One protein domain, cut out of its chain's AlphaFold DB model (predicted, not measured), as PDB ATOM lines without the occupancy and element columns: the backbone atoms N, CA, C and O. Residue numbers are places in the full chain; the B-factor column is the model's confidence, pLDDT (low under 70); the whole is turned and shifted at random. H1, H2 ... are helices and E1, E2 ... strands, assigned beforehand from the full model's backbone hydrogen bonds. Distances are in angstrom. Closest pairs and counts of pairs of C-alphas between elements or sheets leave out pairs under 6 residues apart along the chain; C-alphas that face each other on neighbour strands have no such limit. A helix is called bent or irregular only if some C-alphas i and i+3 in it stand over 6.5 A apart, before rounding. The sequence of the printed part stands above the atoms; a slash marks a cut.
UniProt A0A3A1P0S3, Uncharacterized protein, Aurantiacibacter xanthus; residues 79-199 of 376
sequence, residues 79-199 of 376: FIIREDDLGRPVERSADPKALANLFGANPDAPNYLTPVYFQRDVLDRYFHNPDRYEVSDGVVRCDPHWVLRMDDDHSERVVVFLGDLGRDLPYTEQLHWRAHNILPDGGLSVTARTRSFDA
ATOM      1  N   PHE A  79       6.081  22.621 -55.588       97.94
ATOM      2  CA  PHE A  79       6.833  22.228 -54.404       97.94
ATOM      3  C   PHE A  79       7.573  20.919 -54.652       97.94
ATOM      4  O   PHE A  79       7.110  20.057 -55.403       97.94
ATOM      5  N   ILE A  80       8.729  20.785 -54.019       97.56
ATOM      6  CA  ILE A  80       9.560  19.592 -53.952       97.56
ATOM      7  C   ILE A  80       8.785  18.515 -53.196       97.56
ATOM      8  O   ILE A  80       8.438  18.689 -52.029       97.56
ATOM      9  N   ILE A  81       8.530  17.392 -53.868       96.00
ATOM     10  CA  ILE A  81       7.803  16.251 -53.287       96.00
ATOM     11  C   ILE A  81       8.670  15.000 -53.129       96.00
ATOM     12  O   ILE A  81       8.270  14.061 -52.447       96.00
ATOM     13  N   ARG A  82       9.820  14.948 -53.813       93.62
ATOM     14  CA  ARG A  82      10.779  13.836 -53.785       93.62
ATOM     15  C   ARG A  82      12.106  14.227 -54.411       93.62
ATOM     16  O   ARG A  82      12.211  15.254 -55.079       93.62
ATOM     17  N   GLU A  83      13.068  13.340 -54.247       92.75
ATOM     18  CA  GLU A  83      14.324  13.315 -54.985       92.75
ATOM     19  C   GLU A  83      14.192  12.388 -56.212       92.75
ATOM     20  O   GLU A  83      13.357  11.470 -56.235       92.75
ATOM     21  N   ASP A  84      14.947  12.659 -57.275       91.00
ATOM     22  CA  ASP A  84      15.160  11.709 -58.370       91.00
ATOM     23  C   ASP A  84      16.385  10.817 -58.114       91.00
ATOM     24  O   ASP A  84      17.144  11.031 -57.173       91.00
ATOM     25  N   ASP A  85      16.606   9.822 -58.975       88.88
ATOM     26  CA  ASP A  85      17.716   8.865 -58.835       88.88
ATOM     27  C   ASP A  85      19.115   9.520 -58.907       88.88
ATOM     28  O   ASP A  85      20.125   8.863 -58.654       88.88
ATOM     29  N   LEU A  86      19.192  10.799 -59.292       87.75
ATOM     30  CA  LEU A  86      20.422  11.582 -59.412       87.75
ATOM     31  C   LEU A  86      20.581  12.612 -58.290       87.75
ATOM     32  O   LEU A  86      21.479  13.454 -58.364       87.75
ATOM     33  N   GLY A  87      19.727  12.576 -57.271       85.75
ATOM     34  CA  GLY A  87      19.815  13.497 -56.147       85.75
ATOM     35  C   GLY A  87      19.148  14.851 -56.370       85.75
ATOM     36  O   GLY A  87      19.391  15.790 -55.615       85.75
ATOM     37  N   ARG A  88      18.360  15.014 -57.440       91.38
ATOM     38  CA  ARG A  88      17.778  16.312 -57.802       91.38
ATOM     39  C   ARG A  88      16.345  16.432 -57.287       91.38
ATOM     40  O   ARG A  88      15.575  15.474 -57.397       91.38
ATOM     41  N   PRO A  89      15.948  17.612 -56.787       94.69
ATOM     42  CA  PRO A  89      14.589  17.837 -56.326       94.69
ATOM     43  C   PRO A  89      13.597  17.747 -57.488       94.69
ATOM     44  O   PRO A  89      13.779  18.343 -58.551       94.69
ATOM     45  N   VAL A  90      12.515  17.004 -57.266       95.50
ATOM     46  CA  VAL A  90      11.397  16.873 -58.196       95.50
ATOM     47  C   VAL A  90      10.235  17.707 -57.683       95.50
ATOM     48  O   VAL A  90       9.600  17.365 -56.682       95.50
ATOM     49  N   GLU A  91       9.932  18.778 -58.411       96.12
ATOM     50  CA  GLU A  91       8.823  19.672 -58.093       96.12
ATOM     51  C   GLU A  91       7.520  19.267 -58.794       96.12
ATOM     52  O   GLU A  91       7.517  18.772 -59.931       96.12
ATOM     53  N   ARG A  92       6.390  19.498 -58.125       95.81
ATOM     54  CA  ARG A  92       5.039  19.325 -58.671       95.81
ATOM     55  C   ARG A  92       4.129  20.466 -58.241       95.81
ATOM     56  O   ARG A  92       4.300  21.008 -57.156       95.81
ATOM     57  N   SER A  93       3.180  20.813 -59.109       95.31
ATOM     58  CA  SER A  93       2.177  21.839 -58.818       95.31
ATOM     59  C   SER A  93       1.299  21.409 -57.645       95.31
ATOM     60  O   SER A  93       0.932  20.239 -57.555       95.31
ATOM     61  N   ALA A  94       0.957  22.361 -56.781       95.81
ATOM     62  CA  ALA A  94       0.004  22.171 -55.696       95.81
ATOM     63  C   ALA A  94      -1.465  22.345 -56.129       95.81
ATOM     64  O   ALA A  94      -2.343  22.260 -55.276       95.81
ATOM     65  N   ASP A  95      -1.757  22.584 -57.419       94.62
ATOM     66  CA  ASP A  95      -3.124  22.841 -57.892       94.62
ATOM     67  C   ASP A  95      -4.014  21.618 -57.628       94.62
ATOM     68  O   ASP A  95      -3.836  20.588 -58.288       94.62
ATOM     69  N   PRO A  96      -5.020  21.715 -56.736       91.62
ATOM     70  CA  PRO A  96      -5.874  20.585 -56.388       91.62
ATOM     71  C   PRO A  96      -6.565  19.930 -57.590       91.62
ATOM     72  O   PRO A  96      -6.863  18.737 -57.542       91.62
ATOM     73  N   LYS A  97      -6.816  20.676 -58.676       90.75
ATOM     74  CA  LYS A  97      -7.444  20.145 -59.900       90.75
ATOM     75  C   LYS A  97      -6.498  19.269 -60.720       90.75
ATOM     76  O   LYS A  97      -6.969  18.430 -61.488       90.75
ATOM     77  N   ALA A  98      -5.189  19.458 -60.563       90.75
ATOM     78  CA  ALA A  98      -4.144  18.710 -61.254       90.75
ATOM     79  C   ALA A  98      -3.611  17.517 -60.436       90.75
ATOM     80  O   ALA A  98      -2.819  16.732 -60.956       90.75
ATOM     81  N   LEU A  99      -4.035  17.366 -59.175       94.12
ATOM     82  CA  LEU A  99      -3.590  16.299 -58.274       94.12
ATOM     83  C   LEU A  99      -4.464  15.050 -58.370       94.12
ATOM     84  O   LEU A  99      -5.656  15.118 -58.686       94.12
ATOM     85  N   ALA A 100      -3.867  13.901 -58.064       94.69
ATOM     86  CA  ALA A 100      -4.601  12.662 -57.887       94.69
ATOM     87  C   ALA A 100      -5.370  12.672 -56.564       94.69
ATOM     88  O   ALA A 100      -4.957  13.303 -55.591       94.69
ATOM     89  N   ASN A 101      -6.465  11.925 -56.485       90.81
ATOM     90  CA  ASN A 101      -7.198  11.740 -55.236       90.81
ATOM     91  C   ASN A 101      -7.526  10.262 -54.991       90.81
ATOM     92  O   ASN A 101      -7.307   9.403 -55.842       90.81
ATOM     93  N   LEU A 102      -8.086   9.965 -53.818       82.69
ATOM     94  CA  LEU A 102      -8.504   8.608 -53.444       82.69
ATOM     95  C   LEU A 102      -9.749   8.111 -54.214       82.69
ATOM     96  O   LEU A 102     -10.203   6.996 -53.982       82.69
ATOM     97  N   PHE A 103     -10.291   8.916 -55.135       88.94
ATOM     98  CA  PHE A 103     -11.523   8.653 -55.890       88.94
ATOM     99  C   PHE A 103     -11.285   8.503 -57.405       88.94
ATOM    100  O   PHE A 103     -12.243   8.464 -58.175       88.94
ATOM    101  N   GLY A 104     -10.022   8.407 -57.839       85.69
ATOM    102  CA  GLY A 104      -9.644   8.104 -59.224       85.69
ATOM    103  C   GLY A 104      -9.410   9.310 -60.140       85.69
ATOM    104  O   GLY A 104      -9.235   9.117 -61.343       85.69
ATOM    105  N   ALA A 105      -9.383  10.541 -59.621       86.94
ATOM    106  CA  ALA A 105      -8.936  11.690 -60.412       86.94
ATOM    107  C   ALA A 105      -7.425  11.606 -60.682       86.94
ATOM    108  O   ALA A 105      -6.683  11.175 -59.803       86.94
ATOM    109  N   ASN A 106      -6.992  12.036 -61.874       91.50
ATOM    110  CA  ASN A 106      -5.590  12.200 -62.292       91.50
ATOM    111  C   ASN A 106      -4.640  11.071 -61.817       91.50
ATOM    112  O   ASN A 106      -3.686  11.360 -61.106       91.50
ATOM    113  N   PRO A 107      -4.858   9.794 -62.182       87.88
ATOM    114  CA  PRO A 107      -4.165   8.649 -61.570       87.88
ATOM    115  C   PRO A 107      -2.631   8.671 -61.703       87.88
ATOM    116  O   PRO A 107      -1.946   8.093 -60.865       87.88
ATOM    117  N   ASP A 108      -2.098   9.355 -62.719       89.19
ATOM    118  CA  ASP A 108      -0.654   9.488 -62.961       89.19
ATOM    119  C   ASP A 108      -0.023  10.719 -62.268       89.19
ATOM    120  O   ASP A 108       1.189  10.939 -62.346       89.19
ATOM    121  N   ALA A 109      -0.835  11.551 -61.607       92.56
ATOM    122  CA  ALA A 109      -0.392  12.727 -60.866       92.56
ATOM    123  C   ALA A 109      -0.024  12.373 -59.409       92.56
ATOM    124  O   ALA A 109      -0.469  11.356 -58.873       92.56
ATOM    125  N   PRO A 110       0.785  13.202 -58.725       93.06
ATOM    126  CA  PRO A 110       0.968  13.071 -57.280       93.06
ATOM    127  C   PRO A 110      -0.372  13.173 -56.542       93.06
ATOM    128  O   PRO A 110      -1.272  13.907 -56.955       93.06
ATOM    129  N   ASN A 111      -0.499  12.434 -55.441       95.38
ATOM    130  CA  ASN A 111      -1.712  12.425 -54.635       95.38
ATOM    131  C   ASN A 111      -1.883  13.755 -53.887       95.38
ATOM    132  O   ASN A 111      -0.911  14.372 -53.461       95.38
ATOM    133  N   TYR A 112      -3.129  14.168 -53.669       96.00
ATOM    134  CA  TYR A 112      -3.487  15.314 -52.835       96.00
ATOM    135  C   TYR A 112      -2.780  15.282 -51.470       96.00
ATOM    136  O   TYR A 112      -2.258  16.295 -51.012       96.00
ATOM    137  N   LEU A 113      -2.732  14.097 -50.854       95.25
ATOM    138  CA  LEU A 113      -2.138  13.846 -49.541       95.25
ATOM    139  C   LEU A 113      -0.626  13.580 -49.604       95.25
ATOM    140  O   LEU A 113      -0.056  13.045 -48.654       95.25
ATOM    141  N   THR A 114       0.047  13.913 -50.709       96.06
ATOM    142  CA  THR A 114       1.511  13.857 -50.763       96.06
ATOM    143  C   THR A 114       2.093  14.847 -49.743       96.06
ATOM    144  O   THR A 114       1.800  16.039 -49.843       96.06
ATOM    145  N   PRO A 115       2.898  14.389 -48.763       96.94
ATOM    146  CA  PRO A 115       3.507  15.269 -47.773       96.94
ATOM    147  C   PRO A 115       4.619  16.115 -48.405       96.94
ATOM    148  O   PRO A 115       5.459  15.603 -49.147       96.94
ATOM    149  N   VAL A 116       4.623  17.404 -48.081       98.00
ATOM    150  CA  VAL A 116       5.615  18.400 -48.496       98.00
ATOM    151  C   VAL A 116       6.267  18.978 -47.249       98.00
ATOM    152  O   VAL A 116       5.577  19.294 -46.281       98.00
ATOM    153  N   TYR A 117       7.589  19.108 -47.274       98.06
ATOM    154  CA  TYR A 117       8.404  19.379 -46.096       98.06
ATOM    155  C   TYR A 117       8.986  20.788 -46.162       98.06
ATOM    156  O   TYR A 117       9.423  21.246 -47.224       98.06
ATOM    157  N   PHE A 118       9.007  21.466 -45.019       97.88
ATOM    158  CA  PHE A 118       9.467  22.843 -44.882       97.88
ATOM    159  C   PHE A 118      10.372  22.983 -43.665       97.88
ATOM    160  O   PHE A 118      10.137  22.324 -42.653       97.88
ATOM    161  N   GLN A 119      11.375  23.856 -43.737       96.69
ATOM    162  CA  GLN A 119      12.099  24.294 -42.539       96.69
ATOM    163  C   GLN A 119      11.127  24.962 -41.556       96.69
ATOM    164  O   GLN A 119      10.187  25.641 -41.974       96.69
ATOM    165  N   ARG A 120      11.330  24.765 -40.246       94.25
ATOM    166  CA  ARG A 120      10.426  25.306 -39.210       94.25
ATOM    167  C   ARG A 120      10.355  26.838 -39.205       94.25
ATOM    168  O   ARG A 120       9.315  27.392 -38.856       94.25
ATOM    169  N   ASP A 121      11.413  27.511 -39.648       94.75
ATOM    170  CA  ASP A 121      11.498  28.974 -39.763       94.75
ATOM    171  C   ASP A 121      10.496  29.581 -40.769       94.75
ATOM    172  O   ASP A 121      10.249  30.788 -40.750       94.75
ATOM    173  N   VAL A 122       9.809  28.757 -41.577       96.81
ATOM    174  CA  VAL A 122       8.636  29.188 -42.355       96.81
ATOM    175  C   VAL A 122       7.578  29.852 -41.464       96.81
ATOM    176  O   VAL A 122       6.847  30.736 -41.927       96.81
ATOM    177  N   LEU A 123       7.517  29.461 -40.184       95.56
ATOM    178  CA  LEU A 123       6.565  29.970 -39.204       95.56
ATOM    179  C   LEU A 123       6.954  31.322 -38.588       95.56
ATOM    180  O   LEU A 123       6.081  32.009 -38.051       95.56
ATOM    181  N   ASP A 124       8.207  31.764 -38.728       92.88
ATOM    182  CA  ASP A 124       8.718  32.992 -38.100       92.88
ATOM    183  C   ASP A 124       7.908  34.212 -38.495       92.88
ATOM    184  O   ASP A 124       7.561  35.050 -37.661       92.88
ATOM    185  N   ARG A 125       7.571  34.316 -39.784       92.88
ATOM    186  CA  ARG A 125       6.739  35.407 -40.297       92.88
ATOM    187  C   ARG A 125       5.430  35.512 -39.515       92.88
ATOM    188  O   ARG A 125       4.965  36.627 -39.270       92.88
ATOM    189  N   TYR A 126       4.833  34.380 -39.166       93.62
ATOM    190  CA  TYR A 126       3.532  34.322 -38.518       93.62
ATOM    191  C   TYR A 126       3.657  34.615 -37.018       93.62
ATOM    192  O   TYR A 126       2.925  35.463 -36.511       93.62
ATOM    193  N   PHE A 127       4.653  34.042 -36.332       90.25
ATOM    194  CA  PHE A 127       4.919  34.334 -34.917       90.25
ATOM    195  C   PHE A 127       5.243  35.812 -34.649       90.25
ATOM    196  O   PHE A 127       4.785  36.388 -33.656       90.25
ATOM    197  N   HIS A 128       5.985  36.461 -35.549       87.88
ATOM    198  CA  HIS A 128       6.372  37.867 -35.404       87.88
ATOM    199  C   HIS A 128       5.249  38.869 -35.727       87.88
ATOM    200  O   HIS A 128       5.418  40.063 -35.479       87.88
ATOM    201  N   ASN A 129       4.101  38.417 -36.244       88.94
ATOM    202  CA  ASN A 129       2.982  39.274 -36.655       88.94
ATOM    203  C   ASN A 129       1.644  38.808 -36.031       88.94
ATOM    204  O   ASN A 129       0.693  38.505 -36.759       88.94
ATOM    205  N   PRO A 130       1.542  38.794 -34.688       85.00
ATOM    206  CA  PRO A 130       0.390  38.271 -33.931       85.00
ATOM    207  C   PRO A 130      -0.936  38.999 -34.203       85.00
ATOM    208  O   PRO A 130      -2.005  38.442 -33.991       85.00
ATOM    209  N   ASP A 131      -0.877  40.261 -34.636       85.38
ATOM    210  CA  ASP A 131      -2.065  41.088 -34.874       85.38
ATOM    211  C   ASP A 131      -2.799  40.645 -36.147       85.38
ATOM    212  O   ASP A 131      -3.946  41.022 -36.382       85.38
ATOM    213  N   ARG A 132      -2.110  39.868 -36.993       89.31
ATOM    214  CA  ARG A 132      -2.604  39.384 -38.280       89.31
ATOM    215  C   ARG A 132      -2.697  37.864 -38.348       89.31
ATOM    216  O   ARG A 132      -3.583  37.362 -39.037       89.31
ATOM    217  N   TYR A 133      -1.782  37.154 -37.696       92.62
ATOM    218  CA  TYR A 133      -1.665  35.707 -37.808       92.62
ATOM    219  C   TYR A 133      -1.750  35.026 -36.447       92.62
ATOM    220  O   TYR A 133      -1.280  35.550 -35.439       92.62
ATOM    221  N   GLU A 134      -2.295  33.817 -36.454       90.62
ATOM    222  CA  GLU A 134      -2.305  32.924 -35.304       90.62
ATOM    223  C   GLU A 134      -1.665  31.592 -35.700       90.62
ATOM    224  O   GLU A 134      -2.006  31.008 -36.733       90.62
ATOM    225  N   VAL A 135      -0.739  31.125 -34.861       92.50
ATOM    226  CA  VAL A 135      -0.139  29.792 -34.944       92.50
ATOM    227  C   VAL A 135      -0.571  29.012 -33.706       92.50
ATOM    228  O   VAL A 135      -0.402  29.466 -32.572       92.50
ATOM    229  N   SER A 136      -1.168  27.852 -33.936       89.62
ATOM    230  CA  SER A 136      -1.708  26.953 -32.919       89.62
ATOM    231  C   SER A 136      -1.474  25.504 -33.346       89.62
ATOM    232  O   SER A 136      -1.157  25.272 -34.505       89.62
ATOM    233  N   ASP A 137      -1.722  24.549 -32.451       91.62
ATOM    234  CA  ASP A 137      -1.563  23.113 -32.714       91.62
ATOM    235  C   ASP A 137      -2.145  22.672 -34.070       91.62
ATOM    236  O   ASP A 137      -3.363  22.714 -34.298       91.62
ATOM    237  N   GLY A 138      -1.242  22.305 -34.987       93.31
ATOM    238  CA  GLY A 138      -1.535  21.838 -36.335       93.31
ATOM    239  C   GLY A 138      -2.187  22.859 -37.275       93.31
ATOM    240  O   GLY A 138      -2.817  22.469 -38.266       93.31
ATOM    241  N   VAL A 139      -2.121  24.160 -36.966       94.19
ATOM    242  CA  VAL A 139      -2.783  25.229 -37.735       94.19
ATOM    243  C   VAL A 139      -1.982  26.521 -37.743       94.19
ATOM    244  O   VAL A 139      -1.643  27.070 -36.697       94.19
ATOM    245  N   VAL A 140      -1.851  27.111 -38.928       96.00
ATOM    246  CA  VAL A 140      -1.553  28.537 -39.083       96.00
ATOM    247  C   VAL A 140      -2.671  29.215 -39.858       96.00
ATOM    248  O   VAL A 140      -3.206  28.657 -40.815       96.00
ATOM    249  N   ARG A 141      -3.073  30.410 -39.427       95.00
ATOM    250  CA  ARG A 141      -4.198  31.126 -40.035       95.00
ATOM    251  C   ARG A 141      -3.985  32.628 -40.090       95.00
ATOM    252  O   ARG A 141      -3.306  33.215 -39.251       95.00
ATOM    253  N   CYS A 142      -4.640  33.243 -41.065       93.56
ATOM    254  CA  CYS A 142      -4.833  34.680 -41.176       93.56
ATOM    255  C   CYS A 142      -6.339  34.923 -41.207       93.56
ATOM    256  O   CYS A 142      -6.918  35.001 -42.289       93.56
ATOM    257  N   ASP A 143      -7.006  35.012 -40.062       83.88
ATOM    258  CA  ASP A 143      -8.467  35.102 -40.048       83.88
ATOM    259  C   ASP A 143      -8.976  36.432 -40.651       83.88
ATOM    260  O   ASP A 143      -8.316  37.472 -40.562       83.88
ATOM    261  N   PRO A 144     -10.139  36.445 -41.325       87.38
ATOM    262  CA  PRO A 144     -10.920  35.305 -41.827       87.38
ATOM    263  C   PRO A 144     -10.484  34.860 -43.246       87.38
ATOM    264  O   PRO A 144     -11.297  34.371 -44.024       87.38
ATOM    265  N   HIS A 145      -9.245  35.143 -43.650       89.88
ATOM    266  CA  HIS A 145      -8.766  35.047 -45.030       89.88
ATOM    267  C   HIS A 145      -8.405  33.623 -45.449       89.88
ATOM    268  O   HIS A 145      -8.829  33.196 -46.518       89.88
ATOM    269  N   TRP A 146      -7.611  32.923 -44.641       95.31
ATOM    270  CA  TRP A 146      -7.170  31.558 -44.922       95.31
ATOM    271  C   TRP A 146      -6.755  30.834 -43.644       95.31
ATOM    272  O   TRP A 146      -6.349  31.461 -42.662       95.31
ATOM    273  N   VAL A 147      -6.834  29.505 -43.685       96.06
ATOM    274  CA  VAL A 147      -6.427  28.591 -42.614       96.06
ATOM    275  C   VAL A 147      -5.694  27.429 -43.266       96.06
ATOM    276  O   VAL A 147      -6.283  26.740 -44.089       96.06
ATOM    277  N   LEU A 148      -4.442  27.200 -42.885       97.75
ATOM    278  CA  LEU A 148      -3.653  26.067 -43.349       97.75
ATOM    279  C   LEU A 148      -3.484  25.058 -42.215       97.75
ATOM    280  O   LEU A 148      -3.038  25.411 -41.120       97.75
ATOM    281  N   ARG A 149      -3.828  23.797 -42.489       96.06
ATOM    282  CA  ARG A 149      -3.517  22.667 -41.609       96.06
ATOM    283  C   ARG A 149      -2.101  22.183 -41.876       96.06
ATOM    284  O   ARG A 149      -1.685  22.094 -43.027       96.06
ATOM    285  N   MET A 150      -1.382  21.855 -40.813       96.06
ATOM    286  CA  MET A 150      -0.000  21.402 -40.898       96.06
ATOM    287  C   MET A 150       0.321  20.392 -39.800       96.06
ATOM    288  O   MET A 150      -0.376  20.305 -38.794       96.06
ATOM    289  N   ASP A 151       1.377  19.628 -40.018       96.38
ATOM    290  CA  ASP A 151       2.058  18.823 -39.015       96.38
ATOM    291  C   ASP A 151       3.269  19.611 -38.513       96.38
ATOM    292  O   ASP A 151       4.272  19.745 -39.218       96.38
ATOM    293  N   ASP A 152       3.150  20.168 -37.314       94.56
ATOM    294  CA  ASP A 152       4.163  20.984 -36.650       94.56
ATOM    295  C   ASP A 152       4.797  20.288 -35.436       94.56
ATOM    296  O   ASP A 152       5.564  20.916 -34.704       94.56
ATOM    297  N   ASP A 153       4.559  18.982 -35.261       93.50
ATOM    298  CA  ASP A 153       5.097  18.169 -34.159       93.50
ATOM    299  C   ASP A 153       6.574  17.781 -34.335       93.50
ATOM    300  O   ASP A 153       7.216  17.303 -33.401       93.50
ATOM    301  N   HIS A 154       7.175  18.067 -35.491       91.44
ATOM    302  CA  HIS A 154       8.620  17.913 -35.679       91.44
ATOM    303  C   HIS A 154       9.372  19.169 -35.218       91.44
ATOM    304  O   HIS A 154       8.986  20.299 -35.515       91.44
ATOM    305  N   SER A 155      10.497  18.994 -34.522       85.88
ATOM    306  CA  SER A 155      11.264  20.107 -33.939       85.88
ATOM    307  C   SER A 155      11.964  21.008 -34.962       85.88
ATOM    308  O   SER A 155      12.192  22.177 -34.677       85.88
ATOM    309  N   GLU A 156      12.321  20.486 -36.137       90.19
ATOM    310  CA  GLU A 156      13.133  21.209 -37.137       90.19
ATOM    311  C   GLU A 156      12.381  21.497 -38.441       90.19
ATOM    312  O   GLU A 156      12.855  22.258 -39.290       90.19
ATOM    313  N   ARG A 157      11.185  20.922 -38.606       94.25
ATOM    314  CA  ARG A 157      10.421  20.996 -39.851       94.25
ATOM    315  C   ARG A 157       8.922  21.068 -39.618       94.25
ATOM    316  O   ARG A 157       8.427  20.694 -38.562       94.25
ATOM    317  N   VAL A 158       8.216  21.496 -40.652       96.75
ATOM    318  CA  VAL A 158       6.756  21.457 -40.750       96.75
ATOM    319  C   VAL A 158       6.389  20.657 -41.994       96.75
ATOM    320  O   VAL A 158       7.068  20.758 -43.019       96.75
ATOM    321  N   VAL A 159       5.330  19.852 -41.915       97.88
ATOM    322  CA  VAL A 159       4.832  19.065 -43.052       97.88
ATOM    323  C   VAL A 159       3.416  19.501 -43.405       97.88
ATOM    324  O   VAL A 159       2.568  19.675 -42.536       97.88
ATOM    325  N   VAL A 160       3.147  19.688 -44.693       98.06
ATOM    326  CA  VAL A 160       1.828  20.078 -45.210       98.06
ATOM    327  C   VAL A 160       1.476  19.174 -46.380       98.06
ATOM    328  O   VAL A 160       2.351  18.779 -47.151       98.06
ATOM    329  N   PHE A 161       0.200  18.833 -46.542       97.62
ATOM    330  CA  PHE A 161      -0.233  18.113 -47.734       97.62
ATOM    331  C   PHE A 161      -0.188  19.019 -48.965       97.62
ATOM    332  O   PHE A 161      -0.641  20.164 -48.934       97.62
ATOM    333  N   LEU A 162       0.330  18.486 -50.074       97.44
ATOM    334  CA  LEU A 162       0.518  19.219 -51.325       97.44
ATOM    335  C   LEU A 162      -0.766  19.919 -51.786       97.44
ATOM    336  O   LEU A 162      -0.719  21.077 -52.192       97.44
ATOM    337  N   GLY A 163      -1.908  19.239 -51.692       96.38
ATOM    338  CA  GLY A 163      -3.190  19.819 -52.082       96.38
ATOM    339  C   GLY A 163      -3.676  20.941 -51.162       96.38
ATOM    340  O   GLY A 163      -4.296  21.885 -51.646       96.38
ATOM    341  N   ASP A 164      -3.360  20.889 -49.864       96.69
ATOM    342  CA  ASP A 164      -3.752  21.937 -48.912       96.69
ATOM    343  C   ASP A 164      -2.989  23.244 -49.183       96.69
ATOM    344  O   ASP A 164      -3.578  24.321 -49.112       96.69
ATOM    345  N   LEU A 165      -1.723  23.171 -49.618       97.50
ATOM    346  CA  LEU A 165      -0.953  24.355 -50.036       97.50
ATOM    347  C   LEU A 165      -1.633  25.110 -51.185       97.50
ATOM    348  O   LEU A 165      -1.683  26.337 -51.167       97.50
ATOM    349  N   GLY A 166      -2.148  24.396 -52.189       95.38
ATOM    350  CA  GLY A 166      -2.809  25.019 -53.336       95.38
ATOM    351  C   GLY A 166      -4.255  25.429 -53.065       95.38
ATOM    352  O   GLY A 166      -4.726  26.411 -53.636       95.38
ATOM    353  N   ARG A 167      -4.963  24.690 -52.200       94.75
ATOM    354  CA  ARG A 167      -6.365  24.950 -51.843       94.75
ATOM    355  C   ARG A 167      -6.514  26.119 -50.872       94.75
ATOM    356  O   ARG A 167      -7.410  26.940 -51.059       94.75
ATOM    357  N   ASP A 168      -5.681  26.158 -49.834       95.50
ATOM    358  CA  ASP A 168      -5.920  27.000 -48.661       95.50
ATOM    359  C   ASP A 168      -5.088  28.286 -48.665       95.50
ATOM    360  O   ASP A 168      -5.526  29.291 -48.104       95.50
ATOM    361  N   LEU A 169      -3.913  28.300 -49.304       95.75
ATOM    362  CA  LEU A 169      -3.053  29.484 -49.333       95.75
ATOM    363  C   LEU A 169      -3.261  30.335 -50.593       95.75
ATOM    364  O   LEU A 169      -3.233  29.806 -51.707       95.75
ATOM    365  N   PRO A 170      -3.330  31.675 -50.463       94.56
ATOM    366  CA  PRO A 170      -3.141  32.583 -51.591       94.56
ATOM    367  C   PRO A 170      -1.777  32.375 -52.258       94.56
ATOM    368  O   PRO A 170      -0.802  32.020 -51.592       94.56
ATOM    369  N   TYR A 171      -1.665  32.683 -53.552       94.25
ATOM    370  CA  TYR A 171      -0.428  32.468 -54.315       94.25
ATOM    371  C   TYR A 171       0.800  33.146 -53.679       94.25
ATOM    372  O   TYR A 171       1.886  32.573 -53.635       94.25
ATOM    373  N   THR A 172       0.636  34.343 -53.113       93.44
ATOM    374  CA  THR A 172       1.714  35.056 -52.403       93.44
ATOM    375  C   THR A 172       2.201  34.335 -51.143       93.44
ATOM    376  O   THR A 172       3.400  34.358 -50.860       93.44
ATOM    377  N   GLU A 173       1.311  33.665 -50.410       96.25
ATOM    378  CA  GLU A 173       1.689  32.816 -49.277       96.25
ATOM    379  C   GLU A 173       2.328  31.514 -49.783       96.25
ATOM    380  O   GLU A 173       3.363  31.115 -49.266       96.25
ATOM    381  N   GLN A 174       1.830  30.908 -50.868       97.19
ATOM    382  CA  GLN A 174       2.484  29.739 -51.481       97.19
ATOM    383  C   GLN A 174       3.949  30.023 -51.858       97.19
ATOM    384  O   GLN A 174       4.808  29.165 -51.667       97.19
ATOM    385  N   LEU A 175       4.261  31.229 -52.351       96.94
ATOM    386  CA  LEU A 175       5.640  31.643 -52.641       96.94
ATOM    387  C   LEU A 175       6.513  31.752 -51.384       96.94
ATOM    388  O   LEU A 175       7.692  31.409 -51.448       96.94
ATOM    389  N   HIS A 176       5.948  32.211 -50.261       97.50
ATOM    390  CA  HIS A 176       6.635  32.209 -48.966       97.50
ATOM    391  C   HIS A 176       6.977  30.780 -48.554       97.50
ATOM    392  O   HIS A 176       8.146  30.466 -48.373       97.50
ATOM    393  N   TRP A 177       5.988  29.886 -48.531       98.19
ATOM    394  CA  TRP A 177       6.205  28.477 -48.199       98.19
ATOM    395  C   TRP A 177       7.224  27.817 -49.129       98.19
ATOM    396  O   TRP A 177       8.124  27.119 -48.671       98.19
ATOM    397  N   ARG A 178       7.157  28.094 -50.436       97.69
ATOM    398  CA  ARG A 178       8.103  27.553 -51.421       97.69
ATOM    399  C   ARG A 178       9.553  27.934 -51.118       97.69
ATOM    400  O   ARG A 178      10.439  27.129 -51.379       97.69
ATOM    401  N   ALA A 179       9.808  29.117 -50.559       97.50
ATOM    402  CA  ALA A 179      11.161  29.543 -50.196       97.50
ATOM    403  C   ALA A 179      11.777  28.708 -49.056       97.50
ATOM    404  O   ALA A 179      12.997  28.603 -48.985       97.50
ATOM    405  N   HIS A 180      10.943  28.092 -48.212       97.69
ATOM    406  CA  HIS A 180      11.355  27.240 -47.088       97.69
ATOM    407  C   HIS A 180      11.210  25.739 -47.386       97.69
ATOM    408  O   HIS A 180      11.414  24.904 -46.504       97.69
ATOM    409  N   ASN A 181      10.819  25.375 -48.609       98.00
ATOM    410  CA  ASN A 181      10.569  23.994 -48.991       98.00
ATOM    411  C   ASN A 181      11.880  23.205 -49.108       98.00
ATOM    412  O   ASN A 181      12.803  23.601 -49.819       98.00
ATOM    413  N   ILE A 182      11.939  22.071 -48.415       96.94
ATOM    414  CA  ILE A 182      13.091  21.169 -48.365       96.94
ATOM    415  C   ILE A 182      12.760  19.814 -48.989       96.94
ATOM    416  O   ILE A 182      11.601  19.485 -49.253       96.94
ATOM    417  N   LEU A 183      13.805  19.023 -49.237       95.38
ATOM    418  CA  LEU A 183      13.652  17.630 -49.645       95.38
ATOM    419  C   LEU A 183      12.888  16.838 -48.574       95.38
ATOM    420  O   LEU A 183      13.001  17.164 -47.389       95.38
ATOM    421  N   PRO A 184      12.130  15.799 -48.968       92.19
ATOM    422  CA  PRO A 184      11.462  14.946 -48.004       92.19
ATOM    423  C   PRO A 184      12.420  14.370 -46.978       92.19
ATOM    424  O   PRO A 184      13.424  13.750 -47.324       92.19
ATOM    425  N   ASP A 185      12.058  14.554 -45.718       86.62
ATOM    426  CA  ASP A 185      12.840  14.114 -44.579       86.62
ATOM    427  C   ASP A 185      11.914  13.402 -43.590       86.62
ATOM    428  O   ASP A 185      11.171  14.020 -42.825       86.62
ATOM    429  N   GLY A 186      11.915  12.071 -43.659       87.62
ATOM    430  CA  GLY A 186      11.064  11.221 -42.835       87.62
ATOM    431  C   GLY A 186       9.613  11.157 -43.316       87.62
ATOM    432  O   GLY A 186       9.340  11.001 -44.504       87.62
ATOM    433  N   GLY A 187       8.683  11.186 -42.365       91.12
ATOM    434  CA  GLY A 187       7.246  11.083 -42.606       91.12
ATOM    435  C   GLY A 187       6.455  11.976 -41.657       91.12
ATOM    436  O   GLY A 187       7.030  12.741 -40.885       91.12
ATOM    437  N   LEU A 188       5.131  11.843 -41.703       94.38
ATOM    438  CA  LEU A 188       4.234  12.514 -40.761       94.38
ATOM    439  C   LEU A 188       4.521  12.082 -39.319       94.38
ATOM    440  O   LEU A 188       4.890  10.929 -39.065       94.38
ATOM    441  N   SER A 189       4.290  12.994 -38.379       95.12
ATOM    442  CA  SER A 189       4.272  12.692 -36.953       95.12
ATOM    443  C   SER A 189       3.176  11.671 -36.634       95.12
ATOM    444  O   SER A 189       2.249  11.432 -37.422       95.12
ATOM    445  N   VAL A 190       3.276  11.045 -35.458       94.62
ATOM    446  CA  VAL A 190       2.219  10.150 -34.973       94.62
ATOM    447  C   VAL A 190       0.907  10.922 -34.879       94.62
ATOM    448  O   VAL A 190      -0.091  10.468 -35.428       94.62
ATOM    449  N   THR A 191       0.932  12.119 -34.298       93.88
ATOM    450  CA  THR A 191      -0.216  13.020 -34.173       93.88
ATOM    451  C   THR A 191      -0.866  13.330 -35.515       93.88
ATOM    452  O   THR A 191      -2.074  13.138 -35.678       93.88
ATOM    453  N   ALA A 192      -0.086  13.759 -36.511       94.19
ATOM    454  CA  ALA A 192      -0.617  14.099 -37.826       94.19
ATOM    455  C   ALA A 192      -1.197  12.877 -38.544       94.19
ATOM    456  O   ALA A 192      -2.255  12.984 -39.172       94.19
ATOM    457  N   ARG A 193      -0.562  11.705 -38.416       94.31
ATOM    458  CA  ARG A 193      -1.097  10.457 -38.970       94.31
ATOM    459  C   ARG A 193      -2.420  10.069 -38.304       94.31
ATOM    460  O   ARG A 193      -3.390   9.815 -39.013       94.31
ATOM    461  N   THR A 194      -2.474  10.096 -36.975       93.62
ATOM    462  CA  THR A 194      -3.662   9.757 -36.178       93.62
ATOM    463  C   THR A 194      -4.848  10.665 -36.519       93.62
ATOM    464  O   THR A 194      -5.957  10.189 -36.770       93.62
ATOM    465  N   ARG A 195      -4.606  11.979 -36.617       92.06
ATOM    466  CA  ARG A 195      -5.632  12.968 -36.984       92.06
ATOM    467  C   ARG A 195      -6.099  12.813 -38.434       92.06
ATOM    468  O   ARG A 195      -7.294  12.912 -38.702       92.06
ATOM    469  N   SER A 196      -5.171  12.584 -39.366       90.31
ATOM    470  CA  SER A 196      -5.463  12.636 -40.808       90.31
ATOM    471  C   SER A 196      -5.984  11.319 -41.386       90.31
ATOM    472  O   SER A 196      -6.763  11.346 -42.336       90.31
ATOM    473  N   PHE A 197      -5.560  10.175 -40.841       92.31
ATOM    474  CA  PHE A 197      -5.857   8.854 -41.409       92.31
ATOM    475  C   PHE A 197      -6.649   7.947 -40.467       92.31
ATOM    476  O   PHE A 197      -7.515   7.215 -40.941       92.31
ATOM    477  N   ASP A 198      -6.414   8.029 -39.154       93.50
ATOM    478  CA  ASP A 198      -7.095   7.163 -38.178       93.50
ATOM    479  C   ASP A 198      -8.410   7.776 -37.659       93.50
ATOM    480  O   ASP A 198      -9.175   7.109 -36.961       93.50
ATOM    481  N   ALA A 199      -8.693   9.036 -38.021       89.69
ATOM    482  CA  ALA A 199      -9.863   9.811 -37.599       89.69
ATOM    483  C   ALA A 199     -10.023   9.891 -36.067       89.69
ATOM    484  O   ALA A 199     -11.135   9.876 -35.535       89.69
TER     485      ALA A 199
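AT A GLANCE: This is residues 79 to 199 of the 376 residues of an uncharacterized protein of Aurantiacibacter xanthus (UniProt A0A3A1P0S3). Two paired strands, E3 and E7, lie in the middle, with the hairpin of E1 and E2 beside E3 and the small three-stranded sheet E4, E5, E6 off toward the other end, where H1 and H2 graze it. H2 and H3 lie to one side of the E3 and E7 pair, and H4 lies out on the other. The printed part has 121 residues, with four named helices and seven named strands in the order E1 E2 E3 H1 E4 E5 E6 E7 H2 H3 H4; its class is mixed, and its three sheets are antiparallel. It is compact, with a radius of gyration of the C-alphas of 14.2 A, and rounded, spanning 42 by 32 by 30 A.

HOW THE PARTS SIT: Start at residues 79 to 83, E1, which forms an antiparallel hairpin with E2, residues 89 to 93; N 81 and O 90 are 3.0 A apart, within hydrogen-bond range. Next find E3, residues 115 to 119: its closest C-alphas to E1 are Val 116 and Ile 81, 5.7 A. E3 is antiparallel to E7, residues 157 to 161, at 151 degrees, with N 116 and O 160 2.8 A apart. Residues 117 to 118 of E3 also pair antiparallel with residues 181 to 182. H1, residues 120 to 127, is only just irregular, with C-alphas 122 and 125 6.8 A apart. E4, residues 134 to 136, E5, residues 139 to 142, and E6, residues 146 to 149, form a meander, each strand the antiparallel neighbour of the one before; look for N 136 and O 139, 2.9 A, and N 148 and O 140, 2.8 A. H1 only grazes this sheet, its Phe 127 and Val 135 of E4 having C-alphas 6.8 A apart. H2, residues 162 to 168, only grazes it too, the closest C-alphas of H2 and E6 being those of Asp 168 and Leu 148, 5.9 A. H3, residues 171 to 179, is close to H1 but not clearly touching, Trp 177 and Val 122 having the closest C-alphas, 6.4 A. H4, residues 190 to 196, is apart from H3. In H3 and H4 every O i to N i+4 pair is within hydrogen-bond range, in H2 2 of 3, and in H1 1 of 4, beside 4 of 5 O i to N i+3 pairs.

IN THESE COORDINATES: Find C-alpha 79 at (6.833, 22.228, -54.404), where E1 begins. E7 runs 13.6 A, E3 13.5 A, E2 13.3 A and H3 12.6 A. H4 ends at C-alpha 196, (-5.463, 12.636, -40.808).

THE WHOLE: The farthest C-alphas, of Asp 85 and Asp 131, are 44.8 A apart. The printed part has no cut; the link from E2 to E3, residues 94 to 114, is long. Mean pLDDT of the printed part is 93.4, and no printed residue is under 70.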